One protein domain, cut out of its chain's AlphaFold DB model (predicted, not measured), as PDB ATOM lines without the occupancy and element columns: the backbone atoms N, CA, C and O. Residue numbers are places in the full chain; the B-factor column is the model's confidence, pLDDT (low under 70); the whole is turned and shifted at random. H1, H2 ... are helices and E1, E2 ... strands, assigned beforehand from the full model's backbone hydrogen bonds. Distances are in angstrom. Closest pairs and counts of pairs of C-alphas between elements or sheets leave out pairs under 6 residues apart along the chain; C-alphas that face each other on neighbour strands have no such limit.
ATOM      1  N   VAL A   5      -2.506  -6.677  82.898       89.88
ATOM      2  CA  VAL A   5      -3.187  -5.421  82.572       89.88
ATOM      3  C   VAL A   5      -2.143  -4.312  82.469       89.88
ATOM      4  O   VAL A   5      -1.304  -4.159  83.357       89.88
ATOM      5  N   ILE A   6      -2.196  -3.551  81.381       89.81
ATOM      6  CA  ILE A   6      -1.307  -2.434  81.073       89.81
ATOM      7  C   ILE A   6      -2.167  -1.181  80.938       89.81
ATOM      8  O   ILE A   6      -3.116  -1.164  80.159       89.81
ATOM      9  N   LEU A   7      -1.846  -0.133  81.686       89.94
ATOM     10  CA  LEU A   7      -2.439   1.189  81.513       89.94
ATOM     11  C   LEU A   7      -1.482   2.035  80.676       89.94
ATOM     12  O   LEU A   7      -0.310   2.153  81.037       89.94
ATOM     13  N   THR A   8      -1.969   2.641  79.592       87.94
ATOM     14  CA  THR A   8      -1.160   3.524  78.735       87.94
ATOM     15  C   THR A   8      -1.945   4.741  78.238       87.94
ATOM     16  O   THR A   8      -3.175   4.740  78.255       87.94
ATOM     17  N   ALA A   9      -1.233   5.794  77.832       83.75
ATOM     18  CA  ALA A   9      -1.795   6.927  77.096       83.75
ATOM     19  C   ALA A   9      -1.697   6.732  75.573       83.75
ATOM     20  O   ALA A   9      -2.406   7.412  74.836       83.75
ATOM     21  N   ASP A  10      -0.814   5.838  75.117       83.44
ATOM     22  CA  ASP A  10      -0.524   5.589  73.705       83.44
ATOM     23  C   ASP A  10      -0.344   4.085  73.459       83.44
ATOM     24  O   ASP A  10       0.569   3.439  73.976       83.44
ATOM     25  N   GLU A  11      -1.227   3.505  72.656       81.81
ATOM     26  CA  GLU A  11      -1.238   2.074  72.384       81.81
ATOM     27  C   GLU A  11      -0.207   1.606  71.345       81.81
ATOM     28  O   GLU A  11      -0.025   0.398  71.179       81.81
ATOM     29  N   ARG A  12       0.462   2.521  70.628       83.38
ATOM     30  CA  ARG A  12       1.314   2.191  69.465       83.38
ATOM     31  C   ARG A  12       2.381   1.142  69.765       83.38
ATOM     32  O   ARG A  12       2.592   0.242  68.956       83.38
ATOM     33  N   ALA A  13       3.015   1.224  70.935       81.44
ATOM     34  CA  ALA A  13       4.054   0.281  71.352       81.44
ATOM     35  C   ALA A  13       3.531  -1.156  71.549       81.44
ATOM     36  O   ALA A  13       4.311  -2.107  71.529       81.44
ATOM     37  N   TYR A  14       2.217  -1.322  71.715       84.75
ATOM     38  CA  TYR A  14       1.574  -2.596  72.027       84.75
ATOM     39  C   TYR A  14       0.826  -3.217  70.838       84.75
ATOM     40  O   TYR A  14       0.259  -4.302  70.979       84.75
ATOM     41  N   LYS A  15       0.860  -2.586  69.655       83.44
ATOM     42  CA  LYS A  15       0.265  -3.116  68.415       83.44
ATOM     43  C   LYS A  15       1.166  -4.150  67.725       83.44
ATOM     44  O   LYS A  15       1.491  -4.016  66.549       83.44
ATOM     45  N   GLN A  16       1.616  -5.167  68.458       79.06
ATOM     46  CA  GLN A  16       2.480  -6.228  67.925       79.06
ATOM     47  C   GLN A  16       1.785  -7.594  68.008       79.06
ATOM     48  O   GLN A  16       1.292  -7.981  69.068       79.06
ATOM     49  N   GLY A  17       1.775  -8.340  66.897       81.19
ATOM     50  CA  GLY A  17       1.157  -9.669  66.803       81.19
ATOM     51  C   GLY A  17      -0.358  -9.631  66.574       81.19
ATOM     52  O   GLY A  17      -0.869  -8.752  65.882       81.19
ATOM     53  N   HIS A  18      -1.089 -10.600  67.138       83.69
ATOM     54  CA  HIS A  18      -2.550 -10.648  67.053       83.69
ATOM     55  C   HIS A  18      -3.181  -9.665  68.043       83.69
ATOM     56  O   HIS A  18      -3.124  -9.855  69.260       83.69
ATOM     57  N   VAL A  19      -3.793  -8.613  67.503       84.25
ATOM     58  CA  VAL A  19      -4.361  -7.505  68.275       84.25
ATOM     59  C   VAL A  19      -5.848  -7.370  67.972       84.25
ATOM     60  O   VAL A  19      -6.257  -7.426  66.814       84.25
ATOM     61  N   ILE A  20      -6.653  -7.175  69.015       84.88
ATOM     62  CA  ILE A  20      -8.066  -6.803  68.892       84.88
ATOM     63  C   ILE A  20      -8.261  -5.459  69.584       84.88
ATOM     64  O   ILE A  20      -8.127  -5.356  70.805       84.88
ATOM     65  N   GLU A  21      -8.600  -4.440  68.803       84.38
ATOM     66  CA  GLU A  21      -8.961  -3.116  69.306       84.38
ATOM     67  C   GLU A  21     -10.480  -3.028  69.437       84.38
ATOM     68  O   GLU A  21     -11.216  -3.394  68.520       84.38
ATOM     69  N   THR A  22     -10.970  -2.564  70.583       79.44
ATOM     70  CA  THR A  22     -12.408  -2.391  70.790       79.44
ATOM     71  C   THR A  22     -12.722  -1.202  71.693       79.44
ATOM     72  O   THR A  22     -11.968  -0.864  72.601       79.44
ATOM     73  N   GLY A  23     -13.875  -0.568  71.469       71.56
ATOM     74  CA  GLY A  23     -14.431   0.433  72.387       71.56
ATOM     75  C   GLY A  23     -15.067  -0.178  73.643       71.56
ATOM     76  O   GLY A  23     -15.373   0.545  74.590       71.56
ATOM     77  N   GLY A  24     -15.268  -1.500  73.670       72.75
ATOM     78  CA  GLY A  24     -15.846  -2.216  74.806       72.75
ATOM     79  C   GLY A  24     -15.850  -3.736  74.627       72.75
ATOM     80  O   GLY A  24     -15.767  -4.257  73.516       72.75
ATOM     81  N   PHE A  25     -15.949  -4.470  75.732       72.31
ATOM     82  CA  PHE A  25     -15.990  -5.932  75.704       72.31
ATOM     83  C   PHE A  25     -17.419  -6.447  75.839       72.31
ATOM     84  O   PHE A  25     -18.047  -6.261  76.879       72.31
ATOM     85  N   VAL A  26     -17.901  -7.149  74.812       70.62
ATOM     86  CA  VAL A  26     -19.100  -8.003  74.915       70.62
ATOM     87  C   VAL A  26     -18.725  -9.360  75.522       70.62
ATOM     88  O   VAL A  26     -19.449  -9.899  76.354       70.62
ATOM     89  N   HIS A  27     -17.544  -9.872  75.164       74.44
ATOM     90  CA  HIS A  27     -16.980 -11.104  75.704       74.44
ATOM     91  C   HIS A  27     -15.651 -10.833  76.415       74.44
ATOM     92  O   HIS A  27     -14.884  -9.971  75.975       74.44
ATOM     93  N   PRO A  28     -15.363 -11.554  77.511       78.00
ATOM     94  CA  PRO A  28     -14.148 -11.345  78.282       78.00
ATOM     95  C   PRO A  28     -12.876 -11.709  77.485       78.00
ATOM     96  O   PRO A  28     -12.880 -12.701  76.753       78.00
ATOM     97  N   PRO A  29     -11.768 -10.962  77.652       82.25
ATOM     98  CA  PRO A  29     -10.506 -11.200  76.949       82.25
ATOM     99  C   PRO A  29      -9.727 -12.387  77.550       82.25
ATOM    100  O   PRO A  29      -8.743 -12.216  78.270       82.25
ATOM    101  N   THR A  30     -10.174 -13.612  77.274       83.50
ATOM    102  CA  THR A  30      -9.639 -14.849  77.884       83.50
ATOM    103  C   THR A  30      -8.588 -15.572  77.038       83.50
ATOM    104  O   THR A  30      -7.920 -16.480  77.538       83.50
ATOM    105  N   ARG A  31      -8.416 -15.203  75.761       83.62
ATOM    106  CA  ARG A  31      -7.465 -15.871  74.856       83.62
ATOM    107  C   ARG A  31      -6.013 -15.572  75.243       83.62
ATOM    108  O   ARG A  31      -5.678 -14.448  75.603       83.62
ATOM    109  N   LYS A  32      -5.159 -16.599  75.155       80.88
ATOM    110  CA  LYS A  32      -3.769 -16.580  75.644       80.88
ATOM    111  C   LYS A  32      -2.739 -15.996  74.663       80.88
ATOM    112  O   LYS A  32      -1.633 -15.711  75.094       80.88
ATOM    113  N   ASP A  33      -3.127 -15.750  73.410       83.75
ATOM    114  CA  ASP A  33      -2.211 -15.284  72.350       83.75
ATOM    115  C   ASP A  33      -2.641 -13.952  71.712       83.75
ATOM    116  O   ASP A  33      -2.085 -13.529  70.700       83.75
ATOM    117  N   ILE A  34      -3.661 -13.290  72.272       85.25
ATOM    118  CA  ILE A  34      -4.223 -12.054  71.717       85.25
ATOM    119  C   ILE A  34      -4.009 -10.904  72.693       85.25
ATOM    120  O   ILE A  34      -4.322 -11.012  73.883       85.25
ATOM    121  N   THR A  35      -3.508  -9.788  72.169       86.88
ATOM    122  CA  THR A  35      -3.460  -8.516  72.891       86.88
ATOM    123  C   THR A  35      -4.756  -7.760  72.641       86.88
ATOM    124  O   THR A  35      -5.106  -7.462  71.499       86.88
ATOM    125  N   TYR A  36      -5.481  -7.445  73.706       87.88
ATOM    126  CA  TYR A  36      -6.699  -6.649  73.614       87.88
ATOM    127  C   TYR A  36      -6.390  -5.200  73.966       87.88
ATOM    128  O   TYR A  36      -5.801  -4.947  75.014       87.88
ATOM    129  N   ILE A  37      -6.799  -4.260  73.120       89.69
ATOM    130  CA  ILE A  37      -6.618  -2.822  73.338       89.69
ATOM    131  C   ILE A  37      -7.996  -2.189  73.486       89.69
ATOM    132  O   ILE A  37      -8.858  -2.362  72.623       89.69
ATOM    133  N   VAL A  38      -8.212  -1.466  74.585       89.31
ATOM    134  CA  VAL A  38      -9.480  -0.781  74.844       89.31
ATOM    135  C   VAL A  38      -9.272   0.685  75.126       89.31
ATOM    136  O   VAL A  38      -8.524   1.060  76.025       89.31
ATOM    137  N   HIS A  39     -10.019   1.506  74.398       85.25
ATOM    138  CA  HIS A  39     -10.032   2.949  74.568       85.25
ATOM    139  C   HIS A  39     -11.146   3.348  75.530       85.25
ATOM    140  O   HIS A  39     -12.328   3.291  75.187       85.25
ATOM    141  N   VAL A  40     -10.775   3.777  76.737       84.56
ATOM    142  CA  VAL A  40     -11.741   4.201  77.755       84.56
ATOM    143  C   VAL A  40     -11.380   5.590  78.267       84.56
ATOM    144  O   VAL A  40     -10.258   5.856  78.683       84.56
ATOM    145  N   ARG A  41     -12.362   6.497  78.307       76.25
ATOM    146  CA  ARG A  41     -12.149   7.855  78.842       76.25
ATOM    147  C   ARG A  41     -11.811   7.859  80.335       76.25
ATOM    148  O   ARG A  41     -11.068   8.721  80.798       76.25
ATOM    149  N   LYS A  42     -12.418   6.949  81.102       79.06
ATOM    150  CA  LYS A  42     -12.233   6.802  82.549       79.06
ATOM    151  C   LYS A  42     -12.371   5.339  82.934       79.06
ATOM    152  O   LYS A  42     -13.322   4.694  82.516       79.06
ATOM    153  N   THR A  43     -11.483   4.875  83.796       83.19
ATOM    154  CA  THR A  43     -11.524   3.522  84.355       83.19
ATOM    155  C   THR A  43     -11.453   3.621  85.871       83.19
ATOM    156  O   THR A  43     -10.826   4.535  86.405       83.19
ATOM    157  N   THR A  44     -12.113   2.714  86.582       86.19
ATOM    158  CA  THR A  44     -12.066   2.641  88.050       86.19
ATOM    159  C   THR A  44     -11.186   1.487  88.527       86.19
ATOM    160  O   THR A  44     -10.988   0.500  87.823       86.19
ATOM    161  N   GLU A  45     -10.681   1.564  89.763       86.44
ATOM    162  CA  GLU A  45      -9.882   0.478  90.351       86.44
ATOM    163  C   GLU A  45     -10.658  -0.851  90.415       86.44
ATOM    164  O   GLU A  45     -10.089  -1.918  90.190       86.44
ATOM    165  N   LYS A  46     -11.974  -0.800  90.672       86.06
ATOM    166  CA  LYS A  46     -12.843  -1.988  90.706       86.06
ATOM    167  C   LYS A  46     -12.881  -2.708  89.359       86.06
ATOM    168  O   LYS A  46     -12.824  -3.935  89.318       86.06
ATOM    169  N   GLU A  47     -12.958  -1.954  88.267       85.50
ATOM    170  CA  GLU A  47     -12.933  -2.515  86.913       85.50
ATOM    171  C   GLU A  47     -11.579  -3.152  86.615       85.50
ATOM    172  O   GLU A  47     -11.537  -4.276  86.127       85.50
ATOM    173  N   ILE A  48     -10.478  -2.492  86.979       86.38
ATOM    174  CA  ILE A  48      -9.125  -3.033  86.787       86.38
ATOM    175  C   ILE A  48      -8.963  -4.358  87.537       86.38
ATOM    176  O   ILE A  48      -8.552  -5.348  86.935       86.38
ATOM    177  N   LYS A  49      -9.385  -4.423  88.808       86.56
ATOM    178  CA  LYS A  49      -9.380  -5.669  89.594       86.56
ATOM    179  C   LYS A  49     -10.228  -6.769  88.951       86.56
ATOM    180  O   LYS A  49      -9.827  -7.930  88.953       86.56
ATOM    181  N   ARG A  50     -11.380  -6.417  88.369       86.06
ATOM    182  CA  ARG A  50     -12.224  -7.369  87.633       86.06
ATOM    183  C   ARG A  50     -11.496  -7.918  86.408       86.06
ATOM    184  O   ARG A  50     -11.524  -9.125  86.190       86.06
ATOM    185  N   TRP A  51     -10.828  -7.061  85.640       85.75
ATOM    186  CA  TRP A  51     -10.075  -7.484  84.461       85.75
ATOM    187  C   TRP A  51      -8.876  -8.358  84.821       85.75
ATOM    188  O   TRP A  51      -8.670  -9.381  84.179       85.75
ATOM    189  N   MET A  52      -8.147  -8.040  85.890       83.88
ATOM    190  CA  MET A  52      -7.009  -8.849  86.348       83.88
ATOM    191  C   MET A  52      -7.361 -10.325  86.592       83.88
ATOM    192  O   MET A  52      -6.520 -11.198  86.392       83.88
ATOM    193  N   ASN A  53      -8.599 -10.617  86.998       83.62
ATOM    194  CA  ASN A  53      -9.056 -11.989  87.237       83.62
ATOM    195  C   ASN A  53      -9.440 -12.743  85.955       83.62
ATOM    196  O   ASN A  53      -9.607 -13.958  85.987       83.62
ATOM    197  N   VAL A  54      -9.623 -12.029  84.845       85.25
ATOM    198  CA  VAL A  54     -10.247 -12.547  83.621       85.25
ATOM    199  C   VAL A  54      -9.274 -12.571  82.440       85.25
ATOM    200  O   VAL A  54      -9.422 -13.397  81.541       85.25
ATOM    201  N   VAL A  55      -8.284 -11.676  82.427       84.88
ATOM    202  CA  VAL A  55      -7.359 -11.517  81.300       84.88
ATOM    203  C   VAL A  55      -6.475 -12.756  81.149       84.88
ATOM    204  O   VAL A  55      -5.769 -13.159  82.075       84.88
ATOM    205  N   GLY A  56      -6.501 -13.341  79.950       81.06
ATOM    206  CA  GLY A  56      -5.710 -14.526  79.608       81.06
ATOM    207  C   GLY A  56      -4.249 -14.230  79.250       81.06
ATOM    208  O   GLY A  56      -3.380 -15.037  79.572       81.06
ATOM    209  N   TYR A  57      -3.976 -13.082  78.613       86.25
ATOM    210  CA  TYR A  57      -2.639 -12.709  78.121       86.25
ATOM    211  C   TYR A  57      -2.266 -11.246  78.369       86.25
ATOM    212  O   TYR A  57      -1.574 -10.958  79.344       86.25
ATOM    213  N   ARG A  58      -2.706 -10.316  77.513       87.38
ATOM    214  CA  ARG A  58      -2.414  -8.881  77.631       87.38
ATOM    215  C   ARG A  58      -3.669  -8.063  77.369       87.38
ATOM    216  O   ARG A  58      -4.297  -8.199  76.319       87.38
ATOM    217  N   LEU A  59      -3.997  -7.193  78.315       89.25
ATOM    218  CA  LEU A  59      -5.027  -6.174  78.173       89.25
ATOM    219  C   LEU A  59      -4.389  -4.795  78.306       89.25
ATOM    220  O   LEU A  59      -3.883  -4.453  79.370       89.25
ATOM    221  N   VAL A  60      -4.451  -4.005  77.246       89.62
ATOM    222  CA  VAL A  60      -3.984  -2.622  77.198       89.62
ATOM    223  C   VAL A  60      -5.197  -1.711  77.318       89.62
ATOM    224  O   VAL A  60      -6.078  -1.713  76.462       89.62
ATOM    225  N   VAL A  61      -5.262  -0.937  78.393       89.31
ATOM    226  CA  VAL A  61      -6.311   0.058  78.609       89.31
ATOM    227  C   VAL A  61      -5.718   1.430  78.324       89.31
ATOM    228  O   VAL A  61      -4.847   1.912  79.053       89.31
ATOM    229  N   VAL A  62      -6.200   2.048  77.251       87.50
ATOM    230  CA  VAL A  62      -5.807   3.390  76.835       87.50
ATOM    231  C   VAL A  62      -6.663   4.389  77.597       87.50
ATOM    232  O   VAL A  62      -7.881   4.444  77.401       87.50
ATOM    233  N   VAL A  63      -6.031   5.155  78.485       86.25
ATOM    234  CA  VAL A  63      -6.688   6.133  79.362       86.25
ATOM    235  C   VAL A  63      -6.034   7.504  79.241       86.25
ATOM    236  O   VAL A  63      -4.820   7.630  79.154       86.25
ATOM    237  N   GLU A  64      -6.832   8.570  79.309       77.38
ATOM    238  CA  GLU A  64      -6.294   9.942  79.304       77.38
ATOM    239  C   GLU A  64      -5.666  10.344  80.647       77.38
ATOM    240  O   GLU A  64      -4.819  11.236  80.716       77.38
ATOM    241  N   LYS A  65      -6.144   9.745  81.744       80.38
ATOM    242  CA  LYS A  65      -5.709  10.053  83.106       80.38
ATOM    243  C   LYS A  65      -5.640   8.774  83.924       80.38
ATOM    244  O   LYS A  65      -6.601   8.008  83.954       80.38
ATOM    245  N   LEU A  66      -4.532   8.602  84.644       82.19
ATOM    246  CA  LEU A  66      -4.353   7.484  85.559       82.19
ATOM    247  C   LEU A  66      -5.433   7.513  86.666       82.19
ATOM    248  O   LEU A  66      -5.633   8.563  87.294       82.19
ATOM    249  N   PRO A  67      -6.139   6.397  86.917       83.94
ATOM    250  CA  PRO A  67      -7.074   6.303  88.029       83.94
ATOM    251  C   PRO A  67      -6.353   6.278  89.380       83.94
ATOM    252  O   PRO A  67      -5.167   5.963  89.471       83.94
ATOM    253  N   ALA A  68      -7.081   6.601  90.451       83.12
ATOM    254  CA  ALA A  68      -6.580   6.384  91.802       83.12
ATOM    255  C   ALA A  68      -6.488   4.871  92.050       83.12
ATOM    256  O   ALA A  68      -7.498   4.175  91.963       83.12
ATOM    257  N   LEU A  69      -5.275   4.378  92.304       84.50
ATOM    258  CA  LEU A  69      -4.983   2.967  92.556       84.50
ATOM    259  C   LEU A  69      -4.332   2.825  93.932       84.50
ATOM    260  O   LEU A  69      -3.417   3.592  94.252       84.50
ATOM    261  N   SER A  70      -4.769   1.832  94.710       87.50
ATOM    262  CA  SER A  70      -4.055   1.388  95.914       87.50
ATOM    263  C   SER A  70      -2.692   0.775  95.565       87.50
ATOM    264  O   SER A  70      -2.477   0.334  94.434       87.50
ATOM    265  N   GLU A  71      -1.765   0.739  96.525       83.19
ATOM    266  CA  GLU A  71      -0.409   0.197  96.324       83.19
ATOM    267  C   GLU A  71      -0.430  -1.266  95.864       83.19
ATOM    268  O   GLU A  71       0.186  -1.590  94.853       83.19
ATOM    269  N   ALA A  72      -1.268  -2.103  96.483       83.25
ATOM    270  CA  ALA A  72      -1.449  -3.501  96.084       83.25
ATOM    271  C   ALA A  72      -1.875  -3.664  94.610       83.25
ATOM    272  O   ALA A  72      -1.442  -4.583  93.911       83.25
ATOM    273  N   THR A  73      -2.719  -2.758  94.103       81.88
ATOM    274  CA  THR A  73      -3.146  -2.788  92.696       81.88
ATOM    275  C   THR A  73      -2.053  -2.269  91.762       81.88
ATOM    276  O   THR A  73      -1.939  -2.759  90.642       81.88
ATOM    277  N   LYS A  74      -1.226  -1.313  92.203       82.06
ATOM    278  CA  LYS A  74      -0.091  -0.807  91.412       82.06
ATOM    279  C   LYS A  74       0.989  -1.863  91.203       82.06
ATOM    280  O   LYS A  74       1.561  -1.908  90.125       82.06
ATOM    281  N   GLU A  75       1.239  -2.721  92.188       83.31
ATOM    282  CA  GLU A  75       2.198  -3.829  92.049       83.31
ATOM    283  C   GLU A  75       1.737  -4.885  91.039       83.31
ATOM    284  O   GLU A  75       2.547  -5.578  90.429       83.31
ATOM    285  N   SER A  76       0.423  -4.995  90.835       83.50
ATOM    286  CA  SER A  76      -0.176  -6.029  89.992       83.50
ATOM    287  C   SER A  76      -0.504  -5.569  88.564       83.50
ATOM    288  O   SER A  76      -1.002  -6.361  87.762       83.50
ATOM    289  N   VAL A  77      -0.278  -4.293  88.242       88.12
ATOM    290  CA  VAL A  77      -0.636  -3.663  86.961       88.12
ATOM    291  C   VAL A  77       0.576  -2.918  86.418       88.12
ATOM    292  O   VAL A  77       1.276  -2.235  87.157       88.12
ATOM    293  N   ILE A  78       0.806  -2.991  85.109       87.81
ATOM    294  CA  ILE A  78       1.880  -2.221  84.477       87.81
ATOM    295  C   ILE A  78       1.348  -0.832  84.123       87.81
ATOM    296  O   ILE A  78       0.388  -0.700  83.367       87.81
ATOM    297  N   ILE A  79       1.982   0.211  84.656       86.06
ATOM    298  CA  ILE A  79       1.715   1.601  84.275       86.06
ATOM    299  C   ILE A  79       2.806   2.034  83.302       86.06
ATOM    300  O   ILE A  79       3.982   2.086  83.662       86.06
ATOM    301  N   ASP A  80       2.417   2.341  82.070       83.12
ATOM    302  CA  ASP A  80       3.341   2.822  81.051       83.12
ATOM    303  C   ASP A  80       3.888   4.217  81.414       83.12
ATOM    304  O   ASP A  80       3.197   5.073  81.978       83.12
ATOM    305  N   LYS A  81       5.148   4.466  81.045       77.88
ATOM    306  CA  LYS A  81       5.825   5.758  81.201       77.88
ATOM    307  C   LYS A  81       5.055   6.878  80.507       77.88
ATOM    308  O   LYS A  81       5.058   7.996  81.016       77.88
ATOM    309  N   SER A  82       4.354   6.582  79.412       73.12
ATOM    310  CA  SER A  82       3.499   7.544  78.702       73.12
ATOM    311  C   SER A  82       2.425   8.191  79.595       73.12
ATOM    312  O   SER A  82       2.082   9.351  79.384       73.12
ATOM    313  N   LEU A  83       1.943   7.494  80.635       74.56
ATOM    314  CA  LEU A  83       0.997   8.036  81.623       74.56
ATOM    315  C   LEU A  83       1.665   8.777  82.783       74.56
ATOM    316  O   LEU A  83       1.012   9.568  83.468       74.56
ATOM    317  N   LEU A  84       2.942   8.493  83.037       71.12
ATOM    318  CA  LEU A  84       3.728   9.111  84.106       71.12
ATOM    319  C   LEU A  84       4.345  10.438  83.655       71.12
ATOM    320  O   LEU A  84       4.512  11.355  84.462       71.12
TER     321      LEU A  84
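AT A GLANCE: This is residues 5 to 84 of the 223 residues of an uncharacterized protein of Alcaligenaceae bacterium (UniProt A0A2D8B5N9). A small twisted sheet of four parallel strands makes a wall, with the short helix H1 over one face near its E1 end and the link of residues 9 to 18 crossing the opposite face. Beyond the E1 edge, the last part of the printed stretch runs past the sheet: H2 lies off the sheet near H1, residues 78 to 79 pair with E1, and H3 sits at the far end of E1. The printed part has 80 residues, with three named helices and four named strands in the order E1 E2 E3 H1 E4 H2 H3 along the chain, and the sheet's order is E1 E4 E3 E2, all parallel. The class is mixed, helices and strands, with under half of the residues in named elements. The whole is compact and rounded, with a radius of gyration of the C-alphas of 11.6 A and spans of 30 by 25 by 20 A.

HOW THE PARTS SIT: E1, residues 5 to 8, is an edge strand and the parallel neighbour of E4, residues 58 to 62; N 6 and O 59 are 2.8 A apart, within hydrogen-bond range. E4 is the parallel neighbour of E3, residues 35 to 39, with N 60 and O 36 at 2.8 A. E3 is the parallel neighbour of the other edge strand, E2, residues 19 to 22, with N 20 and O 35 at 2.9 A. From edge to edge the strands' lines turn by 71 degrees. H1, residues 45 to 52, is on the sheet at a height over the sheet of 10.5 A. It lies over E1 and, only just, over E4, on which 3 of its C-alphas fall. It runs along the strands, at 16 degrees to E1 on the local plane, and the closest C-alphas of H1 and E1, those of Met 52 and Val 5, are 6.4 A apart. E3, H1 and E4 form a strand-helix-strand unit, two parallel neighbour strands with a helix between them, and its crossover is right-handed. H2, residues 71 to 75, is not on the sheet; it is close to H1 but not clearly touching, the closest C-alphas being those of Thr 73 and Lys 49 at 7.5 A. H3, residues 81 to 84, only grazes the sheet; the closest C-alphas of H3 and E1, those of Leu 83 and Thr 8, are 5.8 A apart. H1 and H2 have every O i to N i+4 pair within hydrogen-bond range; H3 is too short for one.

IN THESE COORDINATES: E1 begins at C-alpha 5, (-3.187, -5.421, 82.572). E3 is 13.3 A long, E4 12.8 A, H1 10.5 A, E1 and E2 9.9 A each, H2 6.4 A and H3 4.9 A. H3 ends at C-alpha 84, (3.728, 9.111, 84.106).

THE WHOLE: The C-alphas farthest apart, those of Gly 17 and Ser 70, are 31.6 A apart. The printed part has no cut, and the link from E2 to E3 is long, with 12 residues. The mean pLDDT of the printed part is 83.2, and no printed residue is under 70.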